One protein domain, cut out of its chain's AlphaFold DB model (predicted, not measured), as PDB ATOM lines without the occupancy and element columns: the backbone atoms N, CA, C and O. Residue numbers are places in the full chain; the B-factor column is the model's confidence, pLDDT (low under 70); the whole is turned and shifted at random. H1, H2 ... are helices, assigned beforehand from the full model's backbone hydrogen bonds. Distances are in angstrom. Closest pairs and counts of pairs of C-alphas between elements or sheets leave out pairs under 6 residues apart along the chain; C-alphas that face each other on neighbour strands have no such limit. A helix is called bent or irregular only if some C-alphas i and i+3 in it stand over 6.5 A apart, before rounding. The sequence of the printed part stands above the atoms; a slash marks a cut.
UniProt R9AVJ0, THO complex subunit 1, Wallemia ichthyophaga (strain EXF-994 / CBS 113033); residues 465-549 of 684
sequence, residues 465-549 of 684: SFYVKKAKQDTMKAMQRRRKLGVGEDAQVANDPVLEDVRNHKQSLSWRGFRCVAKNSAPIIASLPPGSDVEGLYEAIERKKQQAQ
ATOM      1  N   SER A 465     135.072 156.065 166.070       82.88
ATOM      2  CA  SER A 465     134.701 157.142 166.999       82.88
ATOM      3  C   SER A 465     135.702 157.302 168.152       82.88
ATOM      4  O   SER A 465     136.032 158.429 168.533       82.88
ATOM      5  N   PHE A 466     136.255 156.192 168.652       86.94
ATOM      6  CA  PHE A 466     137.271 156.180 169.702       86.94
ATOM      7  C   PHE A 466     138.565 156.865 169.243       86.94
ATOM      8  O   PHE A 466     139.077 157.763 169.917       86.94
ATOM      9  N   TYR A 467     139.059 156.514 168.050       88.12
ATOM     10  CA  TYR A 467     140.261 157.129 167.478       88.12
ATOM     11  C   TYR A 467     140.067 158.620 167.180       88.12
ATOM     12  O   TYR A 467     140.979 159.409 167.415       88.12
ATOM     13  N   VAL A 468     138.870 159.023 166.734       87.69
ATOM     14  CA  VAL A 468     138.510 160.437 166.526       87.69
ATOM     15  C   VAL A 468     138.532 161.210 167.843       87.69
ATOM     16  O   VAL A 468     139.105 162.297 167.906       87.69
ATOM     17  N   LYS A 469     137.938 160.665 168.913       88.50
ATOM     18  CA  LYS A 469     137.924 161.308 170.239       88.50
ATOM     19  C   LYS A 469     139.347 161.525 170.757       88.50
ATOM     20  O   LYS A 469     139.654 162.610 171.246       88.50
ATOM     21  N   LYS A 470     140.223 160.530 170.597       87.69
ATOM     22  CA  LYS A 470     141.622 160.614 171.034       87.69
ATOM     23  C   LYS A 470     142.448 161.582 170.176       87.69
ATOM     24  O   LYS A 470     143.186 162.392 170.725       87.69
ATOM     25  N   ALA A 471     142.238 161.600 168.858       87.12
ATOM     26  CA  ALA A 471     142.857 162.587 167.972       87.12
ATOM     27  C   ALA A 471     142.450 164.029 168.335       87.12
ATOM     28  O   ALA A 471     143.307 164.909 168.380       87.12
ATOM     29  N   LYS A 472     141.179 164.255 168.702       86.88
ATOM     30  CA  LYS A 472     140.696 165.556 169.200       86.88
ATOM     31  C   LYS A 472     141.327 165.954 170.535       86.88
ATOM     32  O   LYS A 472     141.592 167.128 170.775       86.88
ATOM     33  N   GLN A 473     141.582 164.999 171.424       87.44
ATOM     34  CA  GLN A 473     142.311 165.285 172.663       87.44
ATOM     35  C   GLN A 473     143.755 165.706 172.373       87.44
ATOM     36  O   GLN A 473     144.255 166.641 172.997       87.44
ATOM     37  N   ASP A 474     144.412 165.074 171.403       86.25
ATOM     38  CA  ASP A 474     145.767 165.436 170.988       86.25
ATOM     39  C   ASP A 474     145.825 166.807 170.307       86.25
ATOM     40  O   ASP A 474     146.744 167.582 170.579       86.25
ATOM     41  N   THR A 475     144.825 167.177 169.498       85.81
ATOM     42  CA  THR A 475     144.743 168.541 168.944       85.81
ATOM     43  C   THR A 475     144.545 169.584 170.040       85.81
ATOM     44  O   THR A 475     145.206 170.625 170.012       85.81
ATOM     45  N   MET A 476     143.725 169.295 171.057       85.62
ATOM     46  CA  MET A 476     143.587 170.165 172.229       85.62
ATOM     47  C   MET A 476     144.901 170.284 173.015       85.62
ATOM     48  O   MET A 476     145.288 171.395 173.378       85.62
ATOM     49  N   LYS A 477     145.622 169.178 173.243       86.50
ATOM     50  CA  LYS A 477     146.936 169.184 173.914       86.50
ATOM     51  C   LYS A 477     147.969 169.990 173.126       86.50
ATOM     52  O   LYS A 477     148.670 170.818 173.710       86.50
ATOM     53  N   ALA A 478     148.022 169.809 171.807       84.75
ATOM     54  CA  ALA A 478     148.889 170.586 170.928       84.75
ATOM     55  C   ALA A 478     148.547 172.085 170.983       84.75
ATOM     56  O   ALA A 478     149.441 172.917 171.135       84.75
ATOM     57  N   MET A 479     147.259 172.448 170.942       82.88
ATOM     58  CA  MET A 479     146.814 173.841 171.051       82.88
ATOM     59  C   MET A 479     147.174 174.450 172.415       82.88
ATOM     60  O   MET A 479     147.677 175.570 172.474       82.88
ATOM     61  N   GLN A 480     146.980 173.717 173.514       84.81
ATOM     62  CA  GLN A 480     147.381 174.164 174.852       84.81
ATOM     63  C   GLN A 480     148.895 174.386 174.950       84.81
ATOM     64  O   GLN A 480     149.331 175.397 175.504       84.81
ATOM     65  N   ARG A 481     149.705 173.477 174.391       81.81
ATOM     66  CA  ARG A 481     151.167 173.615 174.349       81.81
ATOM     67  C   ARG A 481     151.592 174.835 173.526       81.81
ATOM     68  O   ARG A 481     152.451 175.584 173.976       81.81
ATOM     69  N   ARG A 482     150.942 175.101 172.390       81.56
ATOM     70  CA  ARG A 482     151.233 176.275 171.544       81.56
ATOM     71  C   ARG A 482     150.815 177.597 172.178       81.56
ATOM     72  O   ARG A 482     151.590 178.547 172.134       81.56
ATOM     73  N   ARG A 483     149.665 177.636 172.865       82.00
ATOM     74  CA  ARG A 483     149.250 178.795 173.678       82.00
ATOM     75  C   ARG A 483     150.275 179.119 174.763       82.00
ATOM     76  O   ARG A 483     150.608 180.282 174.946       82.00
ATOM     77  N   LYS A 484     150.819 178.098 175.437       81.31
ATOM     78  CA  LYS A 484     151.893 178.273 176.434       81.31
ATOM     79  C   LYS A 484     153.193 178.810 175.827       81.31
ATOM     80  O   LYS A 484     153.917 179.521 176.509       81.31
ATOM     81  N   LEU A 485     153.476 178.486 174.567       77.88
ATOM     82  CA  LEU A 485     154.652 178.970 173.838       77.88
ATOM     83  C   LEU A 485     154.442 180.359 173.200       77.88
ATOM     84  O   LEU A 485     155.382 180.903 172.631       77.88
ATOM     85  N   GLY A 486     153.237 180.944 173.280       75.94
ATOM     86  CA  GLY A 486     152.923 182.250 172.684       75.94
ATOM     87  C   GLY A 486     152.918 182.256 171.150       75.94
ATOM     88  O   GLY A 486     153.017 183.318 170.539       75.94
ATOM     89  N   VAL A 487     152.823 181.081 170.523       72.25
ATOM     90  CA  VAL A 487     152.907 180.908 169.068       72.25
ATOM     91  C   VAL A 487     151.502 180.862 168.457       72.25
ATOM     92  O   VAL A 487     150.635 180.142 168.953       72.25
ATOM     93  N   GLY A 488     151.278 181.621 167.375       66.56
ATOM     94  CA  GLY A 488     150.002 181.653 166.645       66.56
ATOM     95  C   GLY A 488     149.623 180.309 166.009       66.56
ATOM     96  O   GLY A 488     150.487 179.463 165.783       66.56
ATOM     97  N   GLU A 489     148.335 180.116 165.699       61.50
ATOM     98  CA  GLU A 489     147.749 178.829 165.272       61.50
ATOM     99  C   GLU A 489     148.340 178.235 163.976       61.50
ATOM    100  O   GLU A 489     148.294 177.022 163.803       61.50
ATOM    101  N   ASP A 490     149.060 179.007 163.161       56.94
ATOM    102  CA  ASP A 490     149.677 178.515 161.914       56.94
ATOM    103  C   ASP A 490     151.209 178.644 161.875       56.94
ATOM    104  O   ASP A 490     151.852 178.270 160.894       56.94
ATOM    105  N   ALA A 491     151.837 179.133 162.949       61.66
ATOM    106  CA  ALA A 491     153.289 179.274 162.987       61.66
ATOM    107  C   ALA A 491     153.974 177.919 163.248       61.66
ATOM    108  O   ALA A 491     153.666 177.226 164.228       61.66
ATOM    109  N   GLN A 492     154.903 177.544 162.358       61.28
ATOM    110  CA  GLN A 492     155.745 176.354 162.492       61.28
ATOM    111  C   GLN A 492     156.740 176.554 163.638       61.28
ATOM    112  O   GLN A 492     157.656 177.368 163.548       61.28
ATOM    113  N   VAL A 493     156.561 175.791 164.717       64.06
ATOM    114  CA  VAL A 493     157.546 175.689 165.798       64.06
ATOM    115  C   VAL A 493     158.502 174.565 165.430       64.06
ATOM    116  O   VAL A 493     158.169 173.393 165.589       64.06
ATOM    117  N   ALA A 494     159.666 174.910 164.886       59.69
ATOM    118  CA  ALA A 494     160.744 173.943 164.723       59.69
ATOM    119  C   ALA A 494     161.376 173.660 166.102       59.69
ATOM    120  O   ALA A 494     161.707 174.604 166.818       59.69
ATOM    121  N   ASN A 495     161.556 172.376 166.441       64.50
ATOM    122  CA  ASN A 495     162.295 171.855 167.608       64.50
ATOM    123  C   ASN A 495     161.591 171.814 168.991       64.50
ATOM    124  O   ASN A 495     162.287 171.844 170.006       64.50
ATOM    125  N   ASP A 496     160.257 171.688 169.088       79.19
ATOM    126  CA  ASP A 496     159.607 171.295 170.363       79.19
ATOM    127  C   ASP A 496     159.274 169.785 170.358       79.19
ATOM    128  O   ASP A 496     158.399 169.368 169.592       79.19
ATOM    129  N   PRO A 497     159.928 168.961 171.206       81.62
ATOM    130  CA  PRO A 497     159.768 167.502 171.182       81.62
ATOM    131  C   PRO A 497     158.348 167.059 171.555       81.62
ATOM    132  O   PRO A 497     157.846 166.066 171.043       81.62
ATOM    133  N   VAL A 498     157.647 167.834 172.388       81.62
ATOM    134  CA  VAL A 498     156.292 167.496 172.845       81.62
ATOM    135  C   VAL A 498     155.275 167.683 171.719       81.62
ATOM    136  O   VAL A 498     154.361 166.875 171.565       81.62
ATOM    137  N   LEU A 499     155.412 168.736 170.909       82.06
ATOM    138  CA  LEU A 499     154.558 168.932 169.733       82.06
ATOM    139  C   LEU A 499     154.810 167.876 168.651       82.06
ATOM    140  O   LEU A 499     153.866 167.477 167.966       82.06
ATOM    141  N   GLU A 500     156.050 167.406 168.514       83.75
ATOM    142  CA  GLU A 500     156.413 166.334 167.585       83.75
ATOM    143  C   GLU A 500     155.858 164.973 168.032       83.75
ATOM    144  O   GLU A 500     155.223 164.285 167.232       83.75
ATOM    145  N   ASP A 501     155.956 164.635 169.320       86.50
ATOM    146  CA  ASP A 501     155.362 163.420 169.889       86.50
ATOM    147  C   ASP A 501     153.838 163.393 169.738       86.50
ATOM    148  O   ASP A 501     153.263 162.381 169.329       86.50
ATOM    149  N   VAL A 502     153.162 164.517 170.001       85.81
ATOM    150  CA  VAL A 502     151.704 164.631 169.826       85.81
ATOM    151  C   VAL A 502     151.318 164.492 168.352       85.81
ATOM    152  O   VAL A 502     150.320 163.843 168.028       85.81
ATOM    153  N   ARG A 503     152.121 165.040 167.431       84.94
ATOM    154  CA  ARG A 503     151.920 164.865 165.987       84.94
ATOM    155  C   ARG A 503     152.089 163.403 165.569       84.94
ATOM    156  O   ARG A 503     151.242 162.888 164.837       84.94
ATOM    157  N   ASN A 504     153.127 162.728 166.058       87.56
ATOM    158  CA  ASN A 504     153.389 161.313 165.785       87.56
ATOM    159  C   ASN A 504     152.289 160.414 166.372       87.56
ATOM    160  O   ASN A 504     151.816 159.487 165.705       87.56
ATOM    161  N   HIS A 505     151.806 160.723 167.580       89.31
ATOM    162  CA  HIS A 505     150.684 160.015 168.195       89.31
ATOM    163  C   HIS A 505     149.402 160.186 167.370       89.31
ATOM    164  O   HIS A 505     148.763 159.190 167.019       89.31
ATOM    165  N   LYS A 506     149.086 161.415 166.936       87.62
ATOM    166  CA  LYS A 506     147.932 161.700 166.068       87.62
ATOM    167  C   LYS A 506     148.020 160.976 164.719       87.62
ATOM    168  O   LYS A 506     147.012 160.457 164.237       87.62
ATOM    169  N   GLN A 507     149.206 160.887 164.117       87.31
ATOM    170  CA  GLN A 507     149.418 160.123 162.881       87.31
ATOM    171  C   GLN A 507     149.239 158.612 163.092       87.31
ATOM    172  O   GLN A 507     148.607 157.955 162.266       87.31
ATOM    173  N   SER A 508     149.712 158.062 164.214       88.88
ATOM    174  CA  SER A 508     149.504 156.653 164.582       88.88
ATOM    175  C   SER A 508     148.020 156.328 164.790       88.88
ATOM    176  O   SER A 508     147.516 155.333 164.262       88.88
ATOM    177  N   LEU A 509     147.284 157.203 165.485       88.81
ATOM    178  CA  LEU A 509     145.826 157.105 165.628       88.81
ATOM    179  C   LEU A 509     145.124 157.225 164.275       88.81
ATOM    180  O   LEU A 509     144.179 156.483 164.011       88.81
ATOM    181  N   SER A 510     145.641 158.094 163.402       87.19
ATOM    182  CA  SER A 510     145.186 158.217 162.021       87.19
ATOM    183  C   SER A 510     145.281 156.917 161.268       87.19
ATOM    184  O   SER A 510     144.274 156.378 160.810       87.19
ATOM    185  N   TRP A 511     146.468 156.344 161.259       86.56
ATOM    186  CA  TRP A 511     146.731 155.089 160.594       86.56
ATOM    187  C   TRP A 511     145.867 153.930 161.122       86.56
ATOM    188  O   TRP A 511     145.293 153.178 160.329       86.56
ATOM    189  N   ARG A 512     145.692 153.817 162.448       87.81
ATOM    190  CA  ARG A 512     144.810 152.809 163.072       87.81
ATOM    191  C   ARG A 512     143.336 153.028 162.705       87.81
ATOM    192  O   ARG A 512     142.663 152.070 162.328       87.81
ATOM    193  N   GLY A 513     142.856 154.272 162.729       86.75
ATOM    194  CA  GLY A 513     141.485 154.629 162.351       86.75
ATOM    195  C   GLY A 513     141.162 154.307 160.886       86.75
ATOM    196  O   GLY A 513     140.151 153.662 160.609       86.75
ATOM    197  N   PHE A 514     142.053 154.654 159.947       85.62
ATOM    198  CA  PHE A 514     141.897 154.302 158.527       85.62
ATOM    199  C   PHE A 514     141.811 152.782 158.316       85.62
ATOM    200  O   PHE A 514     141.000 152.316 157.513       85.62
ATOM    201  N   ARG A 515     142.594 151.989 159.062       85.50
ATOM    202  CA  ARG A 515     142.595 150.515 158.974       85.50
ATOM    203  C   ARG A 515     141.303 149.884 159.490       85.50
ATOM    204  O   ARG A 515     140.881 148.872 158.935       85.50
ATOM    205  N   CYS A 516     140.649 150.495 160.479       83.75
ATOM    206  CA  CYS A 516     139.373 150.006 161.007       83.75
ATOM    207  C   CYS A 516     138.248 150.071 159.965       83.75
ATOM    208  O   CYS A 516     137.396 149.187 159.921       83.75
ATOM    209  N   VAL A 517     138.259 151.084 159.089       82.56
ATOM    210  CA  VAL A 517     137.178 151.306 158.107       82.56
ATOM    211  C   VAL A 517     137.594 150.974 156.671       82.56
ATOM    212  O   VAL A 517     136.775 151.017 155.756       82.56
ATOM    213  N   ALA A 518     138.840 150.544 156.457       82.69
ATOM    214  CA  ALA A 518     139.377 150.207 155.139       82.69
ATOM    215  C   ALA A 518     138.495 149.224 154.349       82.69
ATOM    216  O   ALA A 518     138.316 149.406 153.150       82.69
ATOM    217  N   LYS A 519     137.896 148.221 155.008       78.75
ATOM    218  CA  LYS A 519     137.016 147.242 154.342       78.75
ATOM    219  C   LYS A 519     135.648 147.818 153.958       78.75
ATOM    220  O   LYS A 519     135.129 147.493 152.896       78.75
ATOM    221  N   ASN A 520     135.087 148.695 154.790       80.31
ATOM    222  CA  ASN A 520     133.702 149.161 154.652       80.31
ATOM    223  C   ASN A 520     133.591 150.486 153.880       80.31
ATOM    224  O   ASN A 520     132.551 150.781 153.296       80.31
ATOM    225  N   SER A 521     134.652 151.300 153.860       79.50
ATOM    226  CA  SER A 521     134.638 152.648 153.282       79.50
ATOM    227  C   SER A 521     135.833 152.954 152.374       79.50
ATOM    228  O   SER A 521     136.200 154.122 152.230       79.50
ATOM    229  N   ALA A 522     136.421 151.945 151.718       80.12
ATOM    230  CA  ALA A 522     137.525 152.132 150.765       80.12
ATOM    231  C   ALA A 522     137.279 153.237 149.711       80.12
ATOM    232  O   ALA A 522     138.177 154.055 149.504       80.12
ATOM    233  N   PRO A 523     136.078 153.366 149.101       81.38
ATOM    234  CA  PRO A 523     135.829 154.424 148.118       81.38
ATOM    235  C   PRO A 523     135.868 155.834 148.719       81.38
ATOM    236  O   PRO A 523     136.175 156.793 148.022       81.38
ATOM    237  N   ILE A 524     135.537 155.970 150.009       80.25
ATOM    238  CA  ILE A 524     135.576 157.253 150.725       80.25
ATOM    239  C   ILE A 524     137.029 157.627 151.011       80.25
ATOM    240  O   ILE A 524     137.421 158.767 150.788       80.25
ATOM    241  N   ILE A 525     137.838 156.649 151.420       80.81
ATOM    242  CA  ILE A 525     139.270 156.841 151.671       80.81
ATOM    243  C   ILE A 525     139.986 157.284 150.388       80.81
ATOM    244  O   ILE A 525     140.765 158.227 150.428       80.81
ATOM    245  N   ALA A 526     139.667 156.675 149.242       81.25
ATOM    246  CA  ALA A 526     140.241 157.055 147.948       81.25
ATOM    247  C   ALA A 526     139.849 158.472 147.483       81.25
ATOM    248  O   ALA A 526     140.556 159.068 146.678       81.25
ATOM    249  N   SER A 527     138.725 159.008 147.975       80.12
ATOM    250  CA  SER A 527     138.258 160.363 147.646       80.12
ATOM    251  C   SER A 527     138.849 161.462 148.534       80.12
ATOM    252  O   SER A 527     138.636 162.643 148.261       80.12
ATOM    253  N   LEU A 528     139.560 161.096 149.605       81.94
ATOM    254  CA  LEU A 528     140.154 162.058 150.526       81.94
ATOM    255  C   LEU A 528     141.486 162.599 149.985       81.94
ATOM    256  O   LEU A 528     142.258 161.856 149.375       81.94
ATOM    257  N   PRO A 529     141.788 163.887 150.222       80.50
ATOM    258  CA  PRO A 529     143.070 164.461 149.847       80.50
ATOM    259  C   PRO A 529     144.224 163.829 150.650       80.50
ATOM    260  O   PRO A 529     144.043 163.468 151.818       80.50
ATOM    261  N   PRO A 530     145.429 163.719 150.058       72.88
ATOM    262  CA  PRO A 530     146.598 163.198 150.757       72.88
ATOM    263  C   PRO A 530     146.917 164.069 151.980       72.88
ATOM    264  O   PRO A 530     147.036 165.288 151.869       72.88
ATOM    265  N   GLY A 531     147.045 163.436 153.149       71.31
ATOM    266  CA  GLY A 531     147.269 164.120 154.429       71.31
ATOM    267  C   GLY A 531     146.009 164.381 155.264       71.31
ATOM    268  O   GLY A 531     146.095 165.084 156.265       71.31
ATOM    269  N   SER A 532     144.848 163.831 154.889       75.00
ATOM    270  CA  SER A 532     143.628 163.907 155.704       75.00
ATOM    271  C   SER A 532     143.742 163.115 157.020       75.00
ATOM    272  O   SER A 532     144.087 161.933 156.993       75.00
ATOM    273  N   ASP A 533     143.374 163.732 158.144       79.25
ATOM    274  CA  ASP A 533     143.333 163.105 159.478       79.25
ATOM    275  C   ASP A 533     142.064 162.243 159.703       79.25
ATOM    276  O   ASP A 533     141.091 162.348 158.950       79.25
ATOM    277  N   VAL A 534     142.021 161.433 160.783       81.00
ATOM    278  CA  VAL A 534     140.830 160.614 161.169       81.00
ATOM    279  C   VAL A 534     139.550 161.437 161.233       81.00
ATOM    280  O   VAL A 534     138.478 160.949 160.890       81.00
ATOM    281  N   GLU A 535     139.654 162.680 161.694       80.94
ATOM    282  CA  GLU A 535     138.522 163.596 161.827       80.94
ATOM    283  C   GLU A 535     137.878 163.868 160.459       80.94
ATOM    284  O   GLU A 535     136.664 163.734 160.313       80.94
ATOM    285  N   GLY A 536     138.696 164.112 159.428       80.38
ATOM    286  CA  GLY A 536     138.224 164.295 158.054       80.38
ATOM    287  C   GLY A 536     137.627 163.021 157.452       80.38
ATOM    288  O   GLY A 536     136.643 163.088 156.714       80.38
ATOM    289  N   LEU A 537     138.164 161.846 157.807       81.31
ATOM    290  CA  LEU A 537     137.578 160.560 157.418       81.31
ATOM    291  C   LEU A 537     136.195 160.354 158.048       81.31
ATOM    292  O   LEU A 537     135.258 159.961 157.353       81.31
ATOM    293  N   TYR A 538     136.058 160.626 159.346       83.81
ATOM    294  CA  TYR A 538     134.794 160.489 160.067       83.81
ATOM    295  C   TYR A 538     133.721 161.422 159.496       83.81
ATOM    296  O   TYR A 538     132.608 160.988 159.209       83.81
ATOM    297  N   GLU A 539     134.071 162.681 159.231       82.69
ATOM    298  CA  GLU A 539     133.164 163.645 158.602       82.69
ATOM    299  C   GLU A 539     132.759 163.242 157.178       82.69
ATOM    300  O   GLU A 539     131.596 163.392 156.801       82.69
ATOM    301  N   ALA A 540     133.684 162.705 156.377       81.25
ATOM    302  CA  ALA A 540     133.379 162.222 155.031       81.25
ATOM    303  C   ALA A 540     132.435 161.006 155.049       81.25
ATOM    304  O   ALA A 540     131.535 160.903 154.208       81.25
ATOM    305  N   ILE A 541     132.602 160.110 156.026       81.88
ATOM    306  CA  ILE A 541     131.703 158.972 156.250       81.88
ATOM    307  C   ILE A 541     130.307 159.463 156.651       81.88
ATOM    308  O   ILE A 541     129.320 159.028 156.055       81.88
ATOM    309  N   GLU A 542     130.210 160.396 157.599       81.25
ATOM    310  CA  GLU A 542     128.925 160.944 158.054       81.25
ATOM    311  C   GLU A 542     128.206 161.738 156.955       81.25
ATOM    312  O   GLU A 542     127.014 161.530 156.724       81.25
ATOM    313  N   ARG A 543     128.921 162.555 156.169       82.00
ATOM    314  CA  ARG A 543     128.341 163.241 154.999       82.00
ATOM    315  C   ARG A 543     127.775 162.257 153.979       82.00
ATOM    316  O   ARG A 543     126.697 162.490 153.434       82.00
ATOM    317  N   LYS A 544     128.465 161.141 153.724       78.88
ATOM    318  CA  LYS A 544     127.977 160.120 152.788       78.88
ATOM    319  C   LYS A 544     126.773 159.356 153.344       78.88
ATOM    320  O   LYS A 544     125.858 159.062 152.578       78.88
ATOM    321  N   LYS A 545     126.730 159.079 154.654       79.19
ATOM    322  CA  LYS A 545     125.536 158.518 155.314       79.19
ATOM    323  C   LYS A 545     124.337 159.456 155.187       79.19
ATOM    324  O   LYS A 545     123.265 159.008 154.792       79.19
ATOM    325  N   GLN A 546     124.528 160.752 155.428       76.62
ATOM    326  CA  GLN A 546     123.474 161.762 155.284       76.62
ATOM    327  C   GLN A 546     122.986 161.883 153.830       76.62
ATOM    328  O   GLN A 546     121.786 161.957 153.582       76.62
ATOM    329  N   GLN A 547     123.887 161.814 152.843       73.56
ATOM    330  CA  GLN A 547     123.516 161.794 151.421       73.56
ATOM    331  C   GLN A 547     122.784 160.507 151.003       73.56
ATOM    332  O   GLN A 547     121.900 160.555 150.147       73.56
ATOM    333  N   ALA A 548     123.131 159.360 151.594       70.25
ATOM    334  CA  ALA A 548     122.422 158.101 151.376       70.25
ATOM    335  C   ALA A 548     121.014 158.125 152.000       70.25
ATOM    336  O   ALA A 548     120.063 157.681 151.363       70.25
ATOM    337  N   GLN A 549     120.863 158.717 153.190       66.06
ATOM    338  CA  GLN A 549     119.563 158.931 153.834       66.06
ATOM    339  C   GLN A 549     118.689 159.925 153.053       66.06
ATOM    340  O   GLN A 549     117.508 159.664 152.853       66.06
TER     341      GLN A 549
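This is residues 465 to 549 of the 684 residues of the protein "THO complex subunit 1" of Wallemia ichthyophaga (strain EXF-994 / CBS 113033) (UniProt R9AVJ0). Two helices lie side by side as a long helical hairpin, H1 and H2. The third, H3, begins beside the first residues of H1 and the middle of H2, then runs away from H1, while H2 is sharply kinked near residue 520. The printed part has 85 residues with three named helices, in the order H1, H2, H3, and no named strand; the class is all helix. It is loose, with a radius of gyration of the C-alphas of 14.8 A, and spans 44 by 22 by 21 A.

Find C-alpha 497 at (159.768, 167.502, 171.182); from there H2, residues 497 to 526, covers 32.1 A. It is irregular, with C-alphas 520 and 523 8.7 A apart, and has a kink of 125 degrees near residue 520. H1, residues 465 to 484, begins at C-alpha 465 (134.701, 157.142, 166.999) and covers 28.8 A. H3, residues 534 to 549, covers 22.6 A and ends at C-alpha 549 (119.563, 158.931, 153.834).

Look first at H2, whose residues 499 to 513 alone touch H1; the closest C-alphas, of Ala 471 and Lys 506, are 5.5 A apart. This hairpin has a shallow tilt of 28 degrees, opposite ways. Residues 534 to 541 of H3 touch H2, closest at the C-alphas of Ser 510 and Val 534, 5.0 A, at a shallow tilt of 27 degrees, the same way. Residues 465 to 472 of H1 touch residues 534 to 538 of H3, closest at the C-alphas of Val 468 and Glu 535, 5.7 A, at a steep tilt of 45 degrees, opposite ways. Every O i to N i+4 pair is within hydrogen-bond range in H1 and H3, and 21 of 26 in H2.

The two C-alphas farthest apart, of Asn 495 and Gln 549, are 46.7 A apart. The printed part has no cut. H1 to H2 is a long link of 12 residues, 485 to 496. Confidence is under 70 at residues 488 to 495 and residue 549; the mean pLDDT of the printed part is 80.4.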